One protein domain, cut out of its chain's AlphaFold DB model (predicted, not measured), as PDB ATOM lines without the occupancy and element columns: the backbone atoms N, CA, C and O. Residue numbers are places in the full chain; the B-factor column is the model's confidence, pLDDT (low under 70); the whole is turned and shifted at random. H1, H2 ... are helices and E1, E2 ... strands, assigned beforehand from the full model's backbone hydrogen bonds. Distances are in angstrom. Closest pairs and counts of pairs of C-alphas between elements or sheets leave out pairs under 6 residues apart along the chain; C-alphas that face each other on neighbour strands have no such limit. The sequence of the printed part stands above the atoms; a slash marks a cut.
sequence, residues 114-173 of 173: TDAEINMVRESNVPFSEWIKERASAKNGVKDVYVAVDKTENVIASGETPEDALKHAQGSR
ATOM      1  N   THR A 114     -57.169  47.556 -25.517       86.56
ATOM      2  CA  THR A 114     -56.510  48.830 -25.823       86.56
ATOM      3  C   THR A 114     -55.903  48.810 -27.229       86.56
ATOM      4  O   THR A 114     -55.600  47.745 -27.762       86.56
ATOM      5  N   ASP A 115     -55.652  49.979 -27.823       86.12
ATOM      6  CA  ASP A 115     -54.993  50.078 -29.139       86.12
ATOM      7  C   ASP A 115     -53.617  49.385 -29.146       86.12
ATOM      8  O   ASP A 115     -53.220  48.754 -30.125       86.12
ATOM      9  N   ALA A 116     -52.902  49.441 -28.018       84.50
ATOM     10  CA  ALA A 116     -51.636  48.740 -27.843       84.50
ATOM     11  C   ALA A 116     -51.812  47.212 -27.883       84.50
ATOM     12  O   ALA A 116     -51.053  46.535 -28.571       84.50
ATOM     13  N   GLU A 117     -52.817  46.667 -27.192       85.88
ATOM     14  CA  GLU A 117     -53.126  45.231 -27.238       85.88
ATOM     15  C   GLU A 117     -53.600  44.789 -28.628       85.88
ATOM     16  O   GLU A 117     -53.263  43.689 -29.060       85.88
ATOM     17  N   ILE A 118     -54.330  45.633 -29.361       88.19
ATOM     18  CA  ILE A 118     -54.723  45.338 -30.748       88.19
ATOM     19  C   ILE A 118     -53.493  45.237 -31.645       88.19
ATOM     20  O   ILE A 118     -53.376  44.286 -32.417       88.19
ATOM     21  N   ASN A 119     -52.540  46.162 -31.514       87.12
ATOM     22  CA  ASN A 119     -51.280  46.075 -32.251       87.12
ATOM     23  C   ASN A 119     -50.523  44.788 -31.901       87.12
ATOM     24  O   ASN A 119     -50.078  44.079 -32.799       87.12
ATOM     25  N   MET A 120     -50.482  44.411 -30.619       86.44
ATOM     26  CA  MET A 120     -49.892  43.136 -30.200       86.44
ATOM     27  C   MET A 120     -50.612  41.927 -30.810       86.44
ATOM     28  O   MET A 120     -49.958  40.968 -31.206       86.44
ATOM     29  N   VAL A 121     -51.945  41.950 -30.919       86.06
ATOM     30  CA  VAL A 121     -52.714  40.902 -31.613       86.06
ATOM     31  C   VAL A 121     -52.312  40.805 -33.087       86.06
ATOM     32  O   VAL A 121     -52.134  39.697 -33.600       86.06
ATOM     33  N   ARG A 122     -52.186  41.951 -33.768       85.44
ATOM     34  CA  ARG A 122     -51.859  42.033 -35.200       85.44
ATOM     35  C   ARG A 122     -50.442  41.550 -35.498       85.44
ATOM     36  O   ARG A 122     -50.243  40.828 -36.469       85.44
ATOM     37  N   GLU A 123     -49.484  41.938 -34.665       85.31
ATOM     38  CA  GLU A 123     -48.063  41.605 -34.819       85.31
ATOM     39  C   GLU A 123     -47.726  40.192 -34.333       85.31
ATOM     40  O   GLU A 123     -46.713  39.614 -34.730       85.31
ATOM     41  N   SER A 124     -48.560  39.615 -33.468       81.44
ATOM     42  CA  SER A 124     -48.322  38.281 -32.937       81.44
ATOM     43  C   SER A 124     -48.444  37.218 -34.028       81.44
ATOM     44  O   SER A 124     -49.428  37.167 -34.765       81.44
ATOM     45  N   ASN A 125     -47.496  36.282 -34.060       80.56
ATOM     46  CA  ASN A 125     -47.598  35.058 -34.863       80.56
ATOM     47  C   ASN A 125     -48.510  34.000 -34.215       80.56
ATOM     48  O   ASN A 125     -48.756  32.950 -34.802       80.56
ATOM     49  N   VAL A 126     -49.003  34.260 -33.000       79.06
ATOM     50  CA  VAL A 126     -49.855  33.337 -32.247       79.06
ATOM     51  C   VAL A 126     -51.296  33.442 -32.761       79.06
ATOM     52  O   VAL A 126     -51.782  34.563 -32.942       79.06
ATOM     53  N   PRO A 127     -51.998  32.321 -32.998       78.31
ATOM     54  CA  PRO A 127     -53.436  32.295 -33.265       78.31
ATOM     55  C   PRO A 127     -54.209  33.219 -32.298       78.31
ATOM     56  O   PRO A 127     -53.928  33.243 -31.102       78.31
ATOM     57  N   PHE A 128     -55.181  33.993 -32.786       78.31
ATOM     58  CA  PHE A 128     -56.006  34.899 -31.973       78.31
ATOM     59  C   PHE A 128     -56.638  34.179 -30.771       78.31
ATOM     60  O   PHE A 128     -56.627  34.690 -29.650       78.31
ATOM     61  N   SER A 129     -57.121  32.954 -30.985       74.44
ATOM     62  CA  SER A 129     -57.699  32.114 -29.930       74.44
ATOM     63  C   SER A 129     -56.691  31.711 -28.841       74.44
ATOM     64  O   SER A 129     -57.050  31.604 -27.664       74.44
ATOM     65  N   GLU A 130     -55.422  31.513 -29.203       78.00
ATOM     66  CA  GLU A 130     -54.328  31.230 -28.271       78.00
ATOM     67  C   GLU A 130     -53.829  32.502 -27.581       78.00
ATOM     68  O   GLU A 130     -53.615  32.489 -26.370       78.00
ATOM     69  N   TRP A 131     -53.756  33.620 -28.304       82.69
ATOM     70  CA  TRP A 131     -53.399  34.925 -27.750       82.69
ATOM     71  C   TRP A 131     -54.356  35.335 -26.621       82.69
ATOM     72  O   TRP A 131     -53.916  35.795 -25.568       82.69
ATOM     73  N   ILE A 132     -55.666  35.081 -26.778       76.88
ATOM     74  CA  ILE A 132     -56.670  35.294 -25.719       76.88
ATOM     75  C   ILE A 132     -56.293  34.530 -24.440       76.88
ATOM     76  O   ILE A 132     -56.368  35.088 -23.340       76.88
ATOM     77  N   LYS A 133     -55.872  33.265 -24.570       79.88
ATOM     78  CA  LYS A 133     -55.483  32.417 -23.431       79.88
ATOM     79  C   LYS A 133     -54.186  32.901 -22.790       79.88
ATOM     80  O   LYS A 133     -54.106  32.934 -21.561       79.88
ATOM     81  N   GLU A 134     -53.195  33.288 -23.594       81.75
ATOM     82  CA  GLU A 134     -51.929  33.848 -23.106       81.75
ATOM     83  C   GLU A 134     -52.180  35.140 -22.318       81.75
ATOM     84  O   GLU A 134     -51.720  35.265 -21.184       81.75
ATOM     85  N   ARG A 135     -53.009  36.050 -22.842       80.69
ATOM     86  CA  ARG A 135     -53.384  37.299 -22.166       80.69
ATOM     87  C   ARG A 135     -54.146  37.046 -20.866       80.69
ATOM     88  O   ARG A 135     -53.828  37.644 -19.839       80.69
ATOM     89  N   ALA A 136     -55.146  36.162 -20.878       75.75
ATOM     90  CA  ALA A 136     -55.889  35.805 -19.666       75.75
ATOM     91  C   ALA A 136     -54.966  35.200 -18.590       75.75
ATOM     92  O   ALA A 136     -55.105  35.504 -17.405       75.75
ATOM     93  N   SER A 137     -53.986  34.397 -19.010       78.88
ATOM     94  CA  SER A 137     -52.965  33.831 -18.123       78.88
ATOM     95  C   SER A 137     -52.018  34.905 -17.584       78.88
ATOM     96  O   SER A 137     -51.743  34.912 -16.386       78.88
ATOM     97  N   ALA A 138     -51.580  35.848 -18.425       74.75
ATOM     98  CA  ALA A 138     -50.745  36.981 -18.025       74.75
ATOM     99  C   ALA A 138     -51.451  37.856 -16.979       74.75
ATOM    100  O   ALA A 138     -50.870  38.150 -15.940       74.75
ATOM    101  N   LYS A 139     -52.740  38.165 -17.174       70.62
ATOM    102  CA  LYS A 139     -53.559  38.893 -16.188       70.62
ATOM    103  C   LYS A 139     -53.581  38.205 -14.819       70.62
ATOM    104  O   LYS A 139     -53.494  38.882 -13.803       70.62
ATOM    105  N   ASN A 140     -53.684  36.877 -14.786       65.94
ATOM    106  CA  ASN A 140     -53.650  36.107 -13.536       65.94
ATOM    107  C   ASN A 140     -52.235  36.012 -12.929       65.94
ATOM    108  O   ASN A 140     -52.097  35.711 -11.744       65.94
ATOM    109  N   GLY A 141     -51.193  36.223 -13.739       58.50
ATOM    110  CA  GLY A 141     -49.788  36.228 -13.329       58.50
ATOM    111  C   GLY A 141     -49.303  37.568 -12.769       58.50
ATOM    112  O   GLY A 141     -48.363  37.577 -11.971       58.50
ATOM    113  N   VAL A 142     -49.960  38.678 -13.126       60.78
ATOM    114  CA  VAL A 142     -49.717  39.999 -12.537       60.78
ATOM    115  C   VAL A 142     -50.177  39.979 -11.080       60.78
ATOM    116  O   VAL A 142     -51.354  40.152 -10.767       60.78
ATOM    117  N   LYS A 143     -49.238  39.728 -10.165       53.78
ATOM    118  CA  LYS A 143     -49.448  39.967  -8.734       53.78
ATOM    119  C   LYS A 143     -49.580  41.473  -8.533       53.78
ATOM    120  O   LYS A 143     -48.709  42.198  -8.996       53.78
ATOM    121  N   ASP A 144     -50.670  41.880  -7.883       49.78
ATOM    122  CA  ASP A 144     -51.057  43.234  -7.466       49.78
ATOM    123  C   ASP A 144     -50.047  44.351  -7.780       49.78
ATOM    124  O   ASP A 144     -48.914  44.362  -7.299       49.78
ATOM    125  N   VAL A 145     -50.483  45.335  -8.568       52.00
ATOM    126  CA  VAL A 145     -49.699  46.531  -8.892       52.00
ATOM    127  C   VAL A 145     -49.377  47.290  -7.599       52.00
ATOM    128  O   VAL A 145     -50.210  48.022  -7.068       52.00
ATOM    129  N   TYR A 146     -48.153  47.141  -7.094       50.91
ATOM    130  CA  TYR A 146     -47.625  47.980  -6.024       50.91
ATOM    131  C   TYR A 146     -46.829  49.122  -6.649       50.91
ATOM    132  O   TYR A 146     -45.798  48.897  -7.281       50.91
ATOM    133  N   VAL A 147     -47.301  50.355  -6.463       54.25
ATOM    134  CA  VAL A 147     -46.478  51.549  -6.679       54.25
ATOM    135  C   VAL A 147     -45.812  51.863  -5.346       54.25
ATOM    136  O   VAL A 147     -46.457  52.356  -4.420       54.25
ATOM    137  N   ALA A 148     -44.528  51.535  -5.225       51.75
ATOM    138  CA  ALA A 148     -43.735  51.996  -4.095       51.75
ATOM    139  C   ALA A 148     -43.227  53.406  -4.413       51.75
ATOM    140  O   ALA A 148     -42.511  53.596  -5.399       51.75
ATOM    141  N   VAL A 149     -43.601  54.380  -3.584       52.31
ATOM    142  CA  VAL A 149     -43.065  55.745  -3.620       52.31
ATOM    143  C   VAL A 149     -42.111  55.967  -2.450       52.31
ATOM    144  O   VAL A 149     -42.350  55.484  -1.341       52.31
ATOM    145  N   ASP A 150     -41.008  56.672  -2.695       63.94
ATOM    146  CA  ASP A 150     -40.093  57.093  -1.637       63.94
ATOM    147  C   ASP A 150     -40.655  58.275  -0.820       63.94
ATOM    148  O   ASP A 150     -41.740  58.798  -1.076       63.94
ATOM    149  N   LYS A 151     -39.907  58.721   0.198       65.12
ATOM    150  CA  LYS A 151     -40.306  59.840   1.079       65.12
ATOM    151  C   LYS A 151     -40.399  61.200   0.364       65.12
ATOM    152  O   LYS A 151     -40.802  62.174   0.992       65.12
ATOM    153  N   THR A 152     -39.987  61.268  -0.897       74.19
ATOM    154  CA  THR A 152     -40.020  62.437  -1.783       74.19
ATOM    155  C   THR A 152     -40.977  62.240  -2.964       74.19
ATOM    156  O   THR A 152     -40.911  62.999  -3.922       74.19
ATOM    157  N   GLU A 153     -41.867  61.244  -2.880       60.44
ATOM    158  CA  GLU A 153     -42.873  60.898  -3.894       60.44
ATOM    159  C   GLU A 153     -42.306  60.383  -5.232       60.44
ATOM    160  O   GLU A 153     -43.037  60.293  -6.218       60.44
ATOM    161  N   ASN A 154     -41.036  59.963  -5.288       61.97
ATOM    162  CA  ASN A 154     -40.505  59.312  -6.488       61.97
ATOM    163  C   ASN A 154     -40.909  57.837  -6.523       61.97
ATOM    164  O   ASN A 154     -40.792  57.128  -5.522       61.97
ATOM    165  N   VAL A 155     -41.321  57.349  -7.695       60.88
ATOM    166  CA  VAL A 155     -41.622  55.929  -7.921       60.88
ATOM    167  C   VAL A 155     -40.321  55.121  -7.922       60.88
ATOM    168  O   VAL A 155     -39.437  55.369  -8.739       60.88
ATOM    169  N   ILE A 156     -40.210  54.146  -7.019       55.78
ATOM    170  CA  ILE A 156     -39.016  53.293  -6.852       55.78
ATOM    171  C   ILE A 156     -39.245  51.831  -7.261       55.78
ATOM    172  O   ILE A 156     -38.282  51.089  -7.436       55.78
ATOM    173  N   ALA A 157     -40.502  51.417  -7.440       55.06
ATOM    174  CA  ALA A 157     -40.880  50.165  -8.090       55.06
ATOM    175  C   ALA A 157     -42.306  50.286  -8.649       55.06
ATOM    176  O   ALA A 157     -43.191  50.796  -7.957       55.06
ATOM    177  N   SER A 158     -42.524  49.810  -9.877       57.75
ATOM    178  CA  SER A 158     -43.850  49.650 -10.480       57.75
ATOM    179  C   SER A 158     -44.111  48.174 -10.762       57.75
ATOM    180  O   SER A 158     -43.232  47.481 -11.278       57.75
ATOM    181  N   GLY A 159     -45.312  47.695 -10.434       62.94
ATOM    182  CA  GLY A 159     -45.776  46.380 -10.878       62.94
ATOM    183  C   GLY A 159     -45.847  46.290 -12.407       62.94
ATOM    184  O   GLY A 159     -46.048  47.298 -13.082       62.94
ATOM    185  N   GLU A 160     -45.664  45.084 -12.936       67.81
ATOM    186  CA  GLU A 160     -45.801  44.776 -14.364       67.81
ATOM    187  C   GLU A 160     -47.286  44.818 -14.759       67.81
ATOM    188  O   GLU A 160     -48.129  44.269 -14.050       67.81
ATOM    189  N   THR A 161     -47.632  45.485 -15.862       73.12
ATOM    190  CA  THR A 161     -49.006  45.452 -16.391       73.12
ATOM    191  C   THR A 161     -49.260  44.138 -17.144       73.12
ATOM    192  O   THR A 161     -48.303  43.508 -17.599       73.12
ATOM    193  N   PRO A 162     -50.517  43.682 -17.316       68.62
ATOM    194  CA  PRO A 162     -50.803  42.504 -18.140       68.62
ATOM    195  C   PRO A 162     -50.251  42.620 -19.568       68.62
ATOM    196  O   PRO A 162     -49.804  41.625 -20.138       68.62
ATOM    197  N   GLU A 163     -50.258  43.827 -20.130       72.12
ATOM    198  CA  GLU A 163     -49.699  44.156 -21.437       72.12
ATOM    199  C   GLU A 163     -48.174  43.987 -21.452       72.12
ATOM    200  O   GLU A 163     -47.635  43.375 -22.374       72.12
ATOM    201  N   ASP A 164     -47.475  44.473 -20.421       73.81
ATOM    202  CA  ASP A 164     -46.020  44.327 -20.292       73.81
ATOM    203  C   ASP A 164     -45.613  42.865 -20.065       73.81
ATOM    204  O   ASP A 164     -44.698  42.375 -20.730       73.81
ATOM    205  N   ALA A 165     -46.360  42.139 -19.227       72.94
ATOM    206  CA  ALA A 165     -46.163  40.710 -18.992       72.94
ATOM    207  C   ALA A 165     -46.331  39.900 -20.282       72.94
ATOM    208  O   ALA A 165     -45.547  38.993 -20.575       72.94
ATOM    209  N   LEU A 166     -47.332  40.252 -21.092       75.56
ATOM    210  CA  LEU A 166     -47.567  39.609 -22.377       75.56
ATOM    211  C   LEU A 166     -46.464  39.947 -23.394       75.56
ATOM    212  O   LEU A 166     -45.971  39.041 -24.066       75.56
ATOM    213  N   LYS A 167     -46.015  41.210 -23.473       75.56
ATOM    214  CA  LYS A 167     -44.880  41.610 -24.329       75.56
ATOM    215  C   LYS A 167     -43.608  40.861 -23.960       75.56
ATOM    216  O   LYS A 167     -42.917  40.359 -24.841       75.56
ATOM    217  N   HIS A 168     -43.303  40.765 -22.671       72.25
ATOM    218  CA  HIS A 168     -42.129  40.056 -22.184       72.25
ATOM    219  C   HIS A 168     -42.205  38.552 -22.493       72.25
ATOM    220  O   HIS A 168     -41.234  37.983 -22.995       72.25
ATOM    221  N   ALA A 169     -43.365  37.915 -22.294       66.81
ATOM    222  CA  ALA A 169     -43.579  36.511 -22.651       66.81
ATOM    223  C   ALA A 169     -43.419  36.244 -24.160       66.81
ATOM    224  O   ALA A 169     -42.871  35.211 -24.547       66.81
ATOM    225  N   GLN A 170     -43.865  37.175 -25.010       71.00
ATOM    226  CA  GLN A 170     -43.764  37.053 -26.467       71.00
ATOM    227  C   GLN A 170     -42.363  37.380 -26.999       71.00
ATOM    228  O   GLN A 170     -41.903  36.708 -27.917       71.00
ATOM    229  N   GLY A 171     -41.659  38.353 -26.412       61.38
ATOM    230  CA  GLY A 171     -40.294  38.730 -26.800       61.38
ATOM    231  C   GLY A 171     -39.194  37.786 -26.299       61.38
ATOM    232  O   GLY A 171     -38.047  37.913 -26.717       61.38
ATOM    233  N   SER A 172     -39.528  36.844 -25.410       51.72
ATOM    234  CA  SER A 172     -38.596  35.841 -24.866       51.72
ATOM    235  C   SER A 172     -38.543  34.531 -25.676       51.72
ATOM    236  O   SER A 172     -37.927  33.566 -25.218       51.72
ATOM    237  N   ARG A 173     -39.216  34.463 -26.834       48.22
ATOM    238  CA  ARG A 173     -39.256  33.306 -27.751       48.22
ATOM    239  C   ARG A 173     -38.436  33.576 -29.009       48.22
ATOM    240  O   ARG A 173     -37.819  32.604 -29.496       48.22
TER     241      ARG A 173
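What this domain is: This is residues 114 to 173 of the 173 residues of an uncharacterized protein of Patescibacteria group bacterium (UniProt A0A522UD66). Three helices form a loose cluster at one end, their centres making a triangle, and a long, thin loop reaches away from them and folds back, carrying the short strand E1 on its returning side. This arm, residues 142 to 161, makes much of the length. The printed part has 60 residues, with three named helices and one named strand in the order H1, H2, E1, H3, and is mostly helix. The whole is loose, with a radius of gyration of the C-alphas of 14.0 A and spans of 46 by 22 by 20 A.

Where its parts are: H1, residues 115 to 123, begins with C-alpha 115 at (-54.993, 50.078, -29.139) and is 12.3 A long. After a tight link, H2, residues 128 to 141, covers 19.7 A. A long link of 13 residues leads to E1, residues 155 to 157, 5.8 A. A tight link then leads to H3, residues 162 to 171, 14.1 A, ending with C-alpha 171 at (-40.294, 38.730, -26.800).

How they stand to each other: H1 and H2 are close but not clearly touching, with closest C-alphas, those of Val 121 and Phe 128, 6.9 A apart; they run opposite ways at a steep tilt of 51 degrees. H1 and H3 are also close but not clearly touching, with closest C-alphas, those of Glu 117 and Glu 163, 6.8 A apart; they run the same way at a shallow tilt of 23 degrees. H2 and H3 touch, with closest C-alphas, those of Lys 139 and Pro 162, 4.9 A apart; they run opposite ways at a steep tilt of 62 degrees. E1 is apart from H1, H2 and H3; it pairs with no named strand, but residues 148 to 149 pair with it, antiparallel. Every O i to N i+4 pair is within hydrogen-bond range in H1 and H3, and 9 of 10 are in H2.

The domain as a whole: The two C-alphas farthest apart, those of Pro 127 and Lys 151, are 45.9 A apart. The printed part has no cut. Mean pLDDT of the printed part is 70.5, with 25 residues under 70, among them residues 140 to 151 and 153 to 160.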